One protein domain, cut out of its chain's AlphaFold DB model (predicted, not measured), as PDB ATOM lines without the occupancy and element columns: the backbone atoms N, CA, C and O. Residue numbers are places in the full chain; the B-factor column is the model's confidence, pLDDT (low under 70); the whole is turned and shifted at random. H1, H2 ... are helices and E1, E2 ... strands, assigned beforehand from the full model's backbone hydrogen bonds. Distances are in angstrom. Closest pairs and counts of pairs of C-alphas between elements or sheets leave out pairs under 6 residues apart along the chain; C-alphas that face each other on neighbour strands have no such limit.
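Overview. This is residues 5 to 87 of the 255 residues of the protein "ClpB_D2-small domain-containing protein" of Aeribacillus pallidus (UniProt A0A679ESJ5). Two small two-stranded pieces, the antiparallel hairpin E2 and E3 and the parallel pair E1 and E4, form separate small sheets, with the short helix H2 close to E3 of the one and to E1 and E4 of the other. The long helix H3 has its second half over the hairpin strand E2, while H1 packs at a slant on residues 56 to 60 of H3; a long loop, residues 15 to 31, leads from H1 back to H2. The printed part has 83 residues, with three named helices and four named strands in the order H1 H2 E1 H3 E2 E3 E4, and its class is mixed, helices and strands. The whole is compact, with a radius of gyration of the C-alphas of 12.8 A, yet only just elongated, spanning 41 by 27 by 21 A.

Along the chain. Find C-alpha 6 at (-92.994, 192.209, -58.862); from there H1, residues 6 to 14, runs 11.9 A. After the loop you reach H2, residues 32 to 36, and then E1, residues 43 to 47, 13.1 A long. H3, residues 55 to 67, starts with C-alpha 55 at (-93.662, 189.329, -46.332) and is 18.2 A long. Next come E2, residues 69 to 71, and E3, residues 78 to 80. E4, residues 84 to 87, is 9.5 A long and ends with C-alpha 87 at (-77.232, 196.161, -50.622).

Arrangement. Look first at Ala 10 and Val 57, the closest C-alphas of H1 and H3, 6.2 A apart: the two helices touch, at a steep tilt of 42 degrees, the same way. At Val 64 and Leu 70, the closest C-alphas of H3 and E2 are 5.6 A apart. E2 and E3 are a hairpin, antiparallel at 163 degrees; check N 70 and O 79, within hydrogen-bond range at 2.9 A. H3 and E3 are apart, but only just, at 8.3 A. Go to H2 next: its closest C-alpha pair with E3 is Glu 36 and His 80, 5.5 A, and with E1 Ile 35 and Gly 43, 4.4 A. E1 and E4 are parallel, at 25 degrees, with N 45 and O 85 at 2.9 A and N 87 and O 45 at 2.8 A. In H1, H2 and H3 every O i to N i+4 pair is within hydrogen-bond range.

Size, cuts and confidence. The two C-alphas farthest apart are those of Gly 19 and Ser 40, at 41.8 A. The printed part has no cut. The link from H1 to H2 is long, with 17 residues; those from H3 to E2 and from E3 to E4 are tight. The mean pLDDT of the printed part is 76.0, and residues 5 to 29 and 73 to 76 are under 70.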
ATOM      1  N   THR A   5     -92.436 192.235 -63.654       49.09
ATOM      2  CA  THR A   5     -93.504 192.443 -62.667       49.09
ATOM      3  C   THR A   5     -93.083 191.852 -61.319       49.09
ATOM      4  O   THR A   5     -92.413 190.822 -61.253       49.09
ATOM      5  N   GLN A   6     -93.433 192.537 -60.229       52.00
ATOM      6  CA  GLN A   6     -92.994 192.209 -58.862       52.00
ATOM      7  C   GLN A   6     -93.356 190.773 -58.448       52.00
ATOM      8  O   GLN A   6     -92.618 190.139 -57.695       52.00
ATOM      9  N   GLU A   7     -94.435 190.241 -59.020       50.62
ATOM     10  CA  GLU A   7     -94.892 188.862 -58.853       50.62
ATOM     11  C   GLU A   7     -93.881 187.828 -59.367       50.62
ATOM     12  O   GLU A   7     -93.734 186.780 -58.749       50.62
ATOM     13  N   HIS A   8     -93.112 188.121 -60.424       49.72
ATOM     14  CA  HIS A   8     -92.078 187.207 -60.927       49.72
ATOM     15  C   HIS A   8     -90.822 187.180 -60.043       49.72
ATOM     16  O   HIS A   8     -90.178 186.140 -59.947       49.72
ATOM     17  N   TYR A   9     -90.478 188.282 -59.362       54.16
ATOM     18  CA  TYR A   9     -89.380 188.294 -58.381       54.16
ATOM     19  C   TYR A   9     -89.766 187.585 -57.088       54.16
ATOM     20  O   TYR A   9     -88.961 186.820 -56.558       54.16
ATOM     21  N   ALA A  10     -90.994 187.814 -56.612       55.66
ATOM     22  CA  ALA A  10     -91.556 187.049 -55.511       55.66
ATOM     23  C   ALA A  10     -91.567 185.564 -55.880       55.66
ATOM     24  O   ALA A  10     -90.897 184.791 -55.217       55.66
ATOM     25  N   ALA A  11     -92.146 185.180 -57.020       54.19
ATOM     26  CA  ALA A  11     -92.171 183.791 -57.478       54.19
ATOM     27  C   ALA A  11     -90.776 183.169 -57.693       54.19
ATOM     28  O   ALA A  11     -90.617 181.965 -57.513       54.19
ATOM     29  N   ALA A  12     -89.752 183.954 -58.045       58.19
ATOM     30  CA  ALA A  12     -88.378 183.459 -58.140       58.19
ATOM     31  C   ALA A  12     -87.719 183.228 -56.769       58.19
ATOM     32  O   ALA A  12     -86.886 182.338 -56.649       58.19
ATOM     33  N   LEU A  13     -88.068 184.016 -55.747       58.19
ATOM     34  CA  LEU A  13     -87.568 183.860 -54.373       58.19
ATOM     35  C   LEU A  13     -88.384 182.853 -53.556       58.19
ATOM     36  O   LEU A  13     -87.841 182.154 -52.709       58.19
ATOM     37  N   THR A  14     -89.688 182.795 -53.805       54.88
ATOM     38  CA  THR A  14     -90.689 182.150 -52.955       54.88
ATOM     39  C   THR A  14     -91.468 181.049 -53.661       54.88
ATOM     40  O   THR A  14     -92.379 180.481 -53.062       54.88
ATOM     41  N   GLY A  15     -91.132 180.757 -54.919       53.12
ATOM     42  CA  GLY A  15     -91.851 179.813 -55.769       53.12
ATOM     43  C   GLY A  15     -93.131 180.392 -56.352       53.12
ATOM     44  O   GLY A  15     -93.838 181.167 -55.709       53.12
ATOM     45  N   ALA A  16     -93.450 180.011 -57.590       45.66
ATOM     46  CA  ALA A  16     -94.761 180.293 -58.161       45.66
ATOM     47  C   ALA A  16     -95.830 179.393 -57.500       45.66
ATOM     48  O   ALA A  16     -95.565 178.204 -57.293       45.66
ATOM     49  N   PRO A  17     -97.045 179.903 -57.226       45.56
ATOM     50  CA  PRO A  17     -98.185 179.063 -56.864       45.56
ATOM     51  C   PRO A  17     -98.462 178.006 -57.955       45.56
ATOM     52  O   PRO A  17     -98.238 178.290 -59.141       45.56
ATOM     53  N   PRO A  18     -98.973 176.804 -57.613       38.91
ATOM     54  CA  PRO A  18     -99.330 175.793 -58.609       38.91
ATOM     55  C   PRO A  18    -100.318 176.372 -59.638       38.91
ATOM     56  O   PRO A  18    -101.416 176.778 -59.271       38.91
ATOM     57  N   GLY A  19     -99.927 176.434 -60.919       44.44
ATOM     58  CA  GLY A  19    -100.786 176.902 -62.022       44.44
ATOM     59  C   GLY A  19    -100.349 178.184 -62.749       44.44
ATOM     60  O   GLY A  19    -100.958 178.522 -63.760       44.44
ATOM     61  N   TYR A  20     -99.290 178.877 -62.313       46.28
ATOM     62  CA  TYR A  20     -98.742 180.032 -63.044       46.28
ATOM     63  C   TYR A  20     -97.755 179.615 -64.152       46.28
ATOM     64  O   TYR A  20     -96.850 178.804 -63.934       46.28
ATOM     65  N   VAL A  21     -97.906 180.199 -65.347       36.97
ATOM     66  CA  VAL A  21     -96.993 179.999 -66.488       36.97
ATOM     67  C   VAL A  21     -95.604 180.528 -66.104       36.97
ATOM     68  O   VAL A  21     -95.460 181.706 -65.791       36.97
ATOM     69  N   GLY A  22     -94.599 179.645 -66.072       46.44
ATOM     70  CA  GLY A  22     -93.228 179.958 -65.640       46.44
ATOM     71  C   GLY A  22     -92.724 179.156 -64.432       46.44
ATOM     72  O   GLY A  22     -91.539 179.216 -64.130       46.44
ATOM     73  N   SER A  23     -93.564 178.340 -63.775       46.47
ATOM     74  CA  SER A  23     -93.120 177.487 -62.652       46.47
ATOM     75  C   SER A  23     -92.165 176.347 -63.050       46.47
ATOM     76  O   SER A  23     -91.527 175.755 -62.184       46.47
ATOM     77  N   LYS A  24     -92.058 176.036 -64.353       41.19
ATOM     78  CA  LYS A  24     -91.240 174.936 -64.899       41.19
ATOM     79  C   LYS A  24     -89.966 175.381 -65.619       41.19
ATOM     80  O   LYS A  24     -89.127 174.539 -65.925       41.19
ATOM     81  N   GLU A  25     -89.794 176.671 -65.895       45.25
ATOM     82  CA  GLU A  25     -88.577 177.162 -66.541       45.25
ATOM     83  C   GLU A  25     -87.555 177.518 -65.462       45.25
ATOM     84  O   GLU A  25     -87.586 178.593 -64.873       45.25
ATOM     85  N   GLY A  26     -86.632 176.592 -65.191       46.19
ATOM     86  CA  GLY A  26     -85.544 176.711 -64.208       46.19
ATOM     87  C   GLY A  26     -84.512 177.823 -64.463       46.19
ATOM     88  O   GLY A  26     -83.399 177.750 -63.925       46.19
ATOM     89  N   ASN A  27     -84.869 178.848 -65.243       46.41
ATOM     90  CA  ASN A  27     -84.143 180.104 -65.376       46.41
ATOM     91  C   ASN A  27     -84.391 180.943 -64.123       46.41
ATOM     92  O   ASN A  27     -85.186 181.881 -64.105       46.41
ATOM     93  N   SER A  28     -83.701 180.570 -63.047       56.38
ATOM     94  CA  SER A  28     -83.631 181.400 -61.854       56.38
ATOM     95  C   SER A  28     -83.177 182.801 -62.267       56.38
ATOM     96  O   SER A  28     -82.143 182.957 -62.918       56.38
ATOM     97  N   LEU A  29     -83.932 183.831 -61.872       61.62
ATOM     98  CA  LEU A  29     -83.505 185.231 -61.998       61.62
ATOM     99  C   LEU A  29     -82.140 185.466 -61.322       61.62
ATOM    100  O   LEU A  29     -81.448 186.440 -61.623       61.62
ATOM    101  N   PHE A  30     -81.747 184.561 -60.424       70.50
ATOM    102  CA  PHE A  30     -80.480 184.570 -59.723       70.50
ATOM    103  C   PHE A  30     -79.375 183.903 -60.543       70.50
ATOM    104  O   PHE A  30     -79.377 182.699 -60.793       70.50
ATOM    105  N   GLN A  31     -78.375 184.706 -60.899       82.00
ATOM    106  CA  GLN A  31     -77.107 184.227 -61.443       82.00
ATOM    107  C   GLN A  31     -76.239 183.774 -60.268       82.00
ATOM    108  O   GLN A  31     -75.539 184.594 -59.669       82.00
ATOM    109  N   LYS A  32     -76.352 182.489 -59.910       86.56
ATOM    110  CA  LYS A  32     -75.734 181.878 -58.722       86.56
ATOM    111  C   LYS A  32     -74.259 182.254 -58.586       86.56
ATOM    112  O   LYS A  32     -73.852 182.757 -57.545       86.56
ATOM    113  N   GLU A  33     -73.498 182.132 -59.666       87.56
ATOM    114  CA  GLU A  33     -72.055 182.385 -59.692       87.56
ATOM    115  C   GLU A  33     -71.717 183.851 -59.376       87.56
ATOM    116  O   GLU A  33     -70.678 184.148 -58.794       87.56
ATOM    117  N   LYS A  34     -72.599 184.799 -59.723       89.44
ATOM    118  CA  LYS A  34     -72.399 186.221 -59.395       89.44
ATOM    119  C   LYS A  34     -72.729 186.553 -57.946       89.44
ATOM    120  O   LYS A  34     -72.211 187.544 -57.439       89.44
ATOM    121  N   ILE A  35     -73.614 185.780 -57.326       90.19
ATOM    122  CA  ILE A  35     -74.047 185.973 -55.940       90.19
ATOM    123  C   ILE A  35     -73.036 185.341 -54.996       90.19
ATOM    124  O   ILE A  35     -72.571 186.002 -54.076       90.19
ATOM    125  N   GLU A  36     -72.652 184.096 -55.264       92.50
ATOM    126  CA  GLU A  36     -71.630 183.388 -54.486       92.50
ATOM    127  C   GLU A  36     -70.252 184.038 -54.651       92.50
ATOM    128  O   GLU A  36     -69.405 183.988 -53.753       92.50
ATOM    129  N   GLY A  37     -70.042 184.692 -55.797       90.69
ATOM    130  CA  GLY A  37     -68.781 185.317 -56.136       90.69
ATOM    131  C   GLY A  37     -67.686 184.271 -56.322       90.69
ATOM    132  O   GLY A  37     -67.901 183.169 -56.818       90.69
ATOM    133  N   SER A  38     -66.472 184.641 -55.945       90.56
ATOM    134  CA  SER A  38     -65.288 183.785 -55.996       90.56
ATOM    135  C   SER A  38     -64.393 184.082 -54.800       90.56
ATOM    136  O   SER A  38     -64.571 185.099 -54.129       90.56
ATOM    137  N   TYR A  39     -63.382 183.244 -54.574       87.06
ATOM    138  CA  TYR A  39     -62.437 183.414 -53.468       87.06
ATOM    139  C   TYR A  39     -61.831 184.829 -53.382       87.06
ATOM    140  O   TYR A  39     -61.688 185.376 -52.296       87.06
ATOM    141  N   SER A  40     -61.517 185.453 -54.523       90.81
ATOM    142  CA  SER A  40     -60.900 186.785 -54.577       90.81
ATOM    143  C   SER A  40     -61.886 187.928 -54.830       90.81
ATOM    144  O   SER A  40     -61.468 189.081 -54.939       90.81
ATOM    145  N   LYS A  41     -63.179 187.638 -55.016       93.88
ATOM    146  CA  LYS A  41     -64.174 188.652 -55.379       93.88
ATOM    147  C   LYS A  41     -65.543 188.306 -54.794       93.88
ATOM    148  O   LYS A  41     -66.153 187.355 -55.288       93.88
ATOM    149  N   PRO A  42     -66.053 189.088 -53.829       94.38
ATOM    150  CA  PRO A  42     -67.385 188.862 -53.295       94.38
ATOM    151  C   PRO A  42     -68.452 189.131 -54.359       94.38
ATOM    152  O   PRO A  42     -68.272 189.966 -55.258       94.38
ATOM    153  N   GLY A  43     -69.576 188.428 -54.250       95.25
ATOM    154  CA  GLY A  43     -70.774 188.764 -55.005       95.25
ATOM    155  C   GLY A  43     -71.349 190.102 -54.552       95.25
ATOM    156  O   GLY A  43     -71.209 190.491 -53.395       95.25
ATOM    157  N   ILE A  44     -71.991 190.832 -55.463       94.19
ATOM    158  CA  ILE A  44     -72.690 192.083 -55.136       94.19
ATOM    159  C   ILE A  44     -74.158 191.888 -55.474       94.19
ATOM    160  O   ILE A  44     -74.509 191.694 -56.641       94.19
ATOM    161  N   VAL A  45     -75.009 191.958 -54.454       92.12
ATOM    162  CA  VAL A  45     -76.452 191.757 -54.584       92.12
ATOM    163  C   VAL A  45     -77.167 193.047 -54.220       92.12
ATOM    164  O   VAL A  45     -76.901 193.624 -53.175       92.12
ATOM    165  N   LEU A  46     -78.073 193.504 -55.086       93.12
ATOM    166  CA  LEU A  46     -78.878 194.703 -54.861       93.12
ATOM    167  C   LEU A  46     -80.365 194.340 -54.828       93.12
ATOM    168  O   LEU A  46     -80.936 193.986 -55.862       93.12
ATOM    169  N   PHE A  47     -80.990 194.497 -53.664       91.19
ATOM    170  CA  PHE A  47     -82.441 194.470 -53.501       91.19
ATOM    171  C   PHE A  47     -82.965 195.906 -53.507       91.19
ATOM    172  O   PHE A  47     -82.707 196.683 -52.594       91.19
ATOM    173  N   ASP A  48     -83.658 196.283 -54.573       89.31
ATOM    174  CA  ASP A  48     -84.159 197.644 -54.759       89.31
ATOM    175  C   ASP A  48     -85.610 197.748 -54.252       89.31
ATOM    176  O   ASP A  48     -86.372 196.793 -54.379       89.31
ATOM    177  N   GLU A  49     -86.001 198.895 -53.692       88.69
ATOM    178  CA  GLU A  49     -87.380 199.193 -53.253       88.69
ATOM    179  C   GLU A  49     -88.008 198.119 -52.340       88.69
ATOM    180  O   GLU A  49     -89.139 197.665 -52.555       88.69
ATOM    181  N   LEU A  50     -87.269 197.728 -51.297       91.19
ATOM    182  CA  LEU A  50     -87.631 196.640 -50.385       91.19
ATOM    183  C   LEU A  50     -89.034 196.787 -49.773       91.19
ATOM    184  O   LEU A  50     -89.698 195.793 -49.497       91.19
ATOM    185  N   GLU A  51     -89.526 198.015 -49.598       88.12
ATOM    186  CA  GLU A  51     -90.850 198.276 -49.026       88.12
ATOM    187  C   GLU A  51     -92.006 197.653 -49.811       88.12
ATOM    188  O   GLU A  51     -93.072 197.412 -49.241       88.12
ATOM    189  N   LYS A  52     -91.796 197.399 -51.107       87.50
ATOM    190  CA  LYS A  52     -92.801 196.818 -51.996       87.50
ATOM    191  C   LYS A  52     -92.771 195.291 -52.019       87.50
ATOM    192  O   LYS A  52     -93.663 194.690 -52.611       87.50
ATOM    193  N   ALA A  53     -91.745 194.669 -51.440       86.56
ATOM    194  CA  ALA A  53     -91.667 193.219 -51.339       86.56
ATOM    195  C   ALA A  53     -92.778 192.695 -50.422       86.56
ATOM    196  O   ALA A  53     -93.166 193.373 -49.472       86.56
ATOM    197  N   ASN A  54     -93.289 191.496 -50.703       86.81
ATOM    198  CA  ASN A  54     -94.236 190.821 -49.816       86.81
ATOM    199  C   ASN A  54     -93.508 190.205 -48.607       86.81
ATOM    200  O   ASN A  54     -92.283 190.071 -48.603       86.81
ATOM    201  N   ASP A  55     -94.260 189.800 -47.586       87.75
ATOM    202  CA  ASP A  55     -93.662 189.329 -46.332       87.75
ATOM    203  C   ASP A  55     -92.872 188.021 -46.524       87.75
ATOM    204  O   ASP A  55     -91.842 187.822 -45.890       87.75
ATOM    205  N   GLN A  56     -93.269 187.166 -47.474       84.62
ATOM    206  CA  GLN A  56     -92.549 185.928 -47.793       84.62
ATOM    207  C   GLN A  56     -91.142 186.188 -48.356       84.62
ATOM    208  O   GLN A  56     -90.190 185.480 -48.009       84.62
ATOM    209  N   VAL A  57     -90.978 187.228 -49.179       87.06
ATOM    210  CA  VAL A  57     -89.661 187.694 -49.629       87.06
ATOM    211  C   VAL A  57     -88.849 188.214 -48.445       87.06
ATOM    212  O   VAL A  57     -87.678 187.865 -48.330       87.06
ATOM    213  N   ILE A  58     -89.457 188.982 -47.536       90.94
ATOM    214  CA  ILE A  58     -88.766 189.495 -46.343       90.94
ATOM    215  C   ILE A  58     -88.278 188.350 -45.445       90.94
ATOM    216  O   ILE A  58     -87.115 188.357 -45.050       90.94
ATOM    217  N   TYR A  59     -89.097 187.324 -45.196       89.25
ATOM    218  CA  TYR A  59     -88.677 186.139 -44.435       89.25
ATOM    219  C   TYR A  59     -87.558 185.358 -45.129       89.25
ATOM    220  O   TYR A  59     -86.633 184.878 -44.476       89.25
ATOM    221  N   SER A  60     -87.603 185.264 -46.460       88.75
ATOM    222  CA  SER A  60     -86.532 184.620 -47.227       88.75
ATOM    223  C   SER A  60     -85.220 185.398 -47.096       88.75
ATOM    224  O   SER A  60     -84.170 184.799 -46.884       88.75
ATOM    225  N   LEU A  61     -85.275 186.731 -47.161       92.62
ATOM    226  CA  LEU A  61     -84.111 187.596 -46.956       92.62
ATOM    227  C   LEU A  61     -83.585 187.531 -45.521       92.62
ATOM    228  O   LEU A  61     -82.373 187.518 -45.335       92.62
ATOM    229  N   LEU A  62     -84.465 187.441 -44.523       92.88
ATOM    230  CA  LEU A  62     -84.073 187.233 -43.130       92.88
ATOM    231  C   LEU A  62     -83.253 185.947 -42.978       92.88
ATOM    232  O   LEU A  62     -82.141 185.982 -42.464       92.88
ATOM    233  N   ASN A  63     -83.747 184.833 -43.527       89.56
ATOM    234  CA  ASN A  63     -83.023 183.562 -43.529       89.56
ATOM    235  C   ASN A  63     -81.668 183.659 -44.256       89.56
ATOM    236  O   ASN A  63     -80.672 183.091 -43.811       89.56
ATOM    237  N   VAL A  64     -81.613 184.405 -45.363       93.06
ATOM    238  CA  VAL A  64     -80.359 184.660 -46.082       93.06
ATOM    239  C   VAL A  64     -79.363 185.426 -45.216       93.06
ATOM    240  O   VAL A  64     -78.193 185.052 -45.199       93.06
ATOM    241  N   MET A  65     -79.801 186.460 -44.496       93.50
ATOM    242  CA  MET A  65     -78.931 187.227 -43.599       93.50
ATOM    243  C   MET A  65     -78.481 186.400 -42.387       93.50
ATOM    244  O   MET A  65     -77.342 186.539 -41.951       93.50
ATOM    245  N   ASP A  66     -79.327 185.495 -41.896       92.00
ATOM    246  CA  ASP A  66     -79.031 184.679 -40.715       92.00
ATOM    247  C   ASP A  66     -78.113 183.493 -41.024       92.00
ATOM    248  O   ASP A  66     -77.135 183.246 -40.318       92.00
ATOM    249  N   ASN A  67     -78.420 182.745 -42.086       92.00
ATOM    250  CA  ASN A  67     -77.767 181.470 -42.389       92.00
ATOM    251  C   ASN A  67     -76.809 181.544 -43.589       92.00
ATOM    252  O   ASN A  67     -76.029 180.610 -43.838       92.00
ATOM    253  N   GLY A  68     -76.849 182.644 -44.347       91.75
ATOM    254  CA  GLY A  68     -76.069 182.828 -45.568       91.75
ATOM    255  C   GLY A  68     -76.519 181.914 -46.705       91.75
ATOM    256  O   GLY A  68     -75.704 181.592 -47.573       91.75
ATOM    257  N   ILE A  69     -77.763 181.424 -46.674       90.69
ATOM    258  CA  ILE A  69     -78.286 180.433 -47.618       90.69
ATOM    259  C   ILE A  69     -79.702 180.814 -48.053       90.69
ATOM    260  O   ILE A  69     -80.565 181.079 -47.222       90.69
ATOM    261  N   LEU A  70     -79.947 180.757 -49.362       88.56
ATOM    262  CA  LEU A  70     -81.283 180.769 -49.945       88.56
ATOM    263  C   LEU A  70     -81.582 179.396 -50.549       88.56
ATOM    264  O   LEU A  70     -80.856 178.933 -51.433       88.56
ATOM    265  N   VAL A  71     -82.660 178.761 -50.093       81.25
ATOM    266  CA  VAL A  71     -83.167 177.510 -50.669       81.25
ATOM    267  C   VAL A  71     -84.321 177.850 -51.602       81.25
ATOM    268  O   VAL A  71     -85.328 178.406 -51.173       81.25
ATOM    269  N   MET A  72     -84.166 177.532 -52.886       74.00
ATOM    270  CA  MET A  72     -85.221 177.727 -53.879       74.00
ATOM    271  C   MET A  72     -86.370 176.746 -53.626       74.00
ATOM    272  O   MET A  72     -86.156 175.607 -53.216       74.00
ATOM    273  N   THR A  73     -87.599 177.142 -53.945       62.66
ATOM    274  CA  THR A  73     -88.806 176.335 -53.690       62.66
ATOM    275  C   THR A  73     -88.928 175.050 -54.493       62.66
ATOM    276  O   THR A  73     -89.719 174.191 -54.122       62.66
ATOM    277  N   SER A  74     -88.159 174.887 -55.572       62.41
ATOM    278  CA  SER A  74     -88.043 173.590 -56.246       62.41
ATOM    279  C   SER A  74     -87.195 172.588 -55.453       62.41
ATOM    280  O   SER A  74     -87.060 171.450 -55.883       62.41
ATOM    281  N   GLY A  75     -86.581 172.991 -54.331       57.75
ATOM    282  CA  GLY A  75     -85.710 172.164 -53.486       57.75
ATOM    283  C   GLY A  75     -84.339 171.852 -54.098       57.75
ATOM    284  O   GLY A  75     -83.395 171.552 -53.377       57.75
ATOM    285  N   GLU A  76     -84.195 171.969 -55.417       60.88
ATOM    286  CA  GLU A  76     -83.004 171.527 -56.153       60.88
ATOM    287  C   GLU A  76     -81.835 172.518 -56.130       60.88
ATOM    288  O   GLU A  76     -80.700 172.148 -56.428       60.88
ATOM    289  N   LYS A  77     -82.082 173.796 -55.816       73.12
ATOM    290  CA  LYS A  77     -81.058 174.844 -55.911       73.12
ATOM    291  C   LYS A  77     -80.899 175.588 -54.595       73.12
ATOM    292  O   LYS A  77     -81.796 176.293 -54.142       73.12
ATOM    293  N   VAL A  78     -79.702 175.457 -54.036       85.50
ATOM    294  CA  VAL A  78     -79.210 176.221 -52.891       85.50
ATOM    295  C   VAL A  78     -78.220 177.267 -53.402       85.50
ATOM    296  O   VAL A  78     -77.345 176.945 -54.218       85.50
ATOM    297  N   ILE A  79     -78.385 178.513 -52.956       88.69
ATOM    298  CA  ILE A  79     -77.507 179.645 -53.278       88.69
ATOM    299  C   ILE A  79     -76.872 180.148 -51.985       88.69
ATOM    300  O   ILE A  79     -77.581 180.444 -51.019       88.69
ATOM    301  N   HIS A  80     -75.547 180.272 -51.975       91.75
ATOM    302  CA  HIS A  80     -74.808 180.783 -50.826       91.75
ATOM    303  C   HIS A  80     -74.573 182.300 -50.918       91.75
ATOM    304  O   HIS A  80     -74.147 182.834 -51.935       91.75
ATOM    305  N   PHE A  81     -74.808 183.002 -49.814       94.38
ATOM    306  CA  PHE A  81     -74.599 184.448 -49.670       94.38
ATOM    307  C   PHE A  81     -73.439 184.783 -48.722       94.38
ATOM    308  O   PHE A  81     -73.162 185.947 -48.463       94.38
ATOM    309  N   ARG A  82     -72.720 183.769 -48.220       92.50
ATOM    310  CA  ARG A  82     -71.630 183.939 -47.239       92.50
ATOM    311  C   ARG A  82     -70.472 184.814 -47.732       92.50
ATOM    312  O   ARG A  82     -69.779 185.404 -46.919       92.50
ATOM    313  N   ASN A  83     -70.264 184.882 -49.046       94.12
ATOM    314  CA  ASN A  83     -69.263 185.728 -49.699       94.12
ATOM    315  C   ASN A  83     -69.938 186.786 -50.594       94.12
ATOM    316  O   ASN A  83     -69.489 187.067 -51.706       94.12
ATOM    317  N   ALA A  84     -71.063 187.335 -50.138       94.25
ATOM    318  CA  ALA A  84     -71.815 188.350 -50.860       94.25
ATOM    319  C   ALA A  84     -71.943 189.629 -50.028       94.25
ATOM    320  O   ALA A  84     -72.256 189.587 -48.842       94.25
ATOM    321  N   MET A  85     -71.763 190.777 -50.675       94.56
ATOM    322  CA  MET A  85     -72.177 192.073 -50.146       94.56
ATOM    323  C   MET A  85     -73.615 192.336 -50.582       94.56
ATOM    324  O   MET A  85     -73.907 192.430 -51.781       94.56
ATOM    325  N   ILE A  86     -74.508 192.446 -49.603       94.31
ATOM    326  CA  ILE A  86     -75.932 192.669 -49.831       94.31
ATOM    327  C   ILE A  86     -76.243 194.147 -49.613       94.31
ATOM    328  O   ILE A  86     -76.072 194.688 -48.526       94.31
ATOM    329  N   PHE A  87     -76.742 194.794 -50.657       95.31
ATOM    330  CA  PHE A  87     -77.232 196.161 -50.622       95.31
ATOM    331  C   PHE A  87     -78.745 196.142 -50.745       95.31
ATOM    332  O   PHE A  87     -79.293 195.513 -51.652       95.31
TER     333      PHE A  87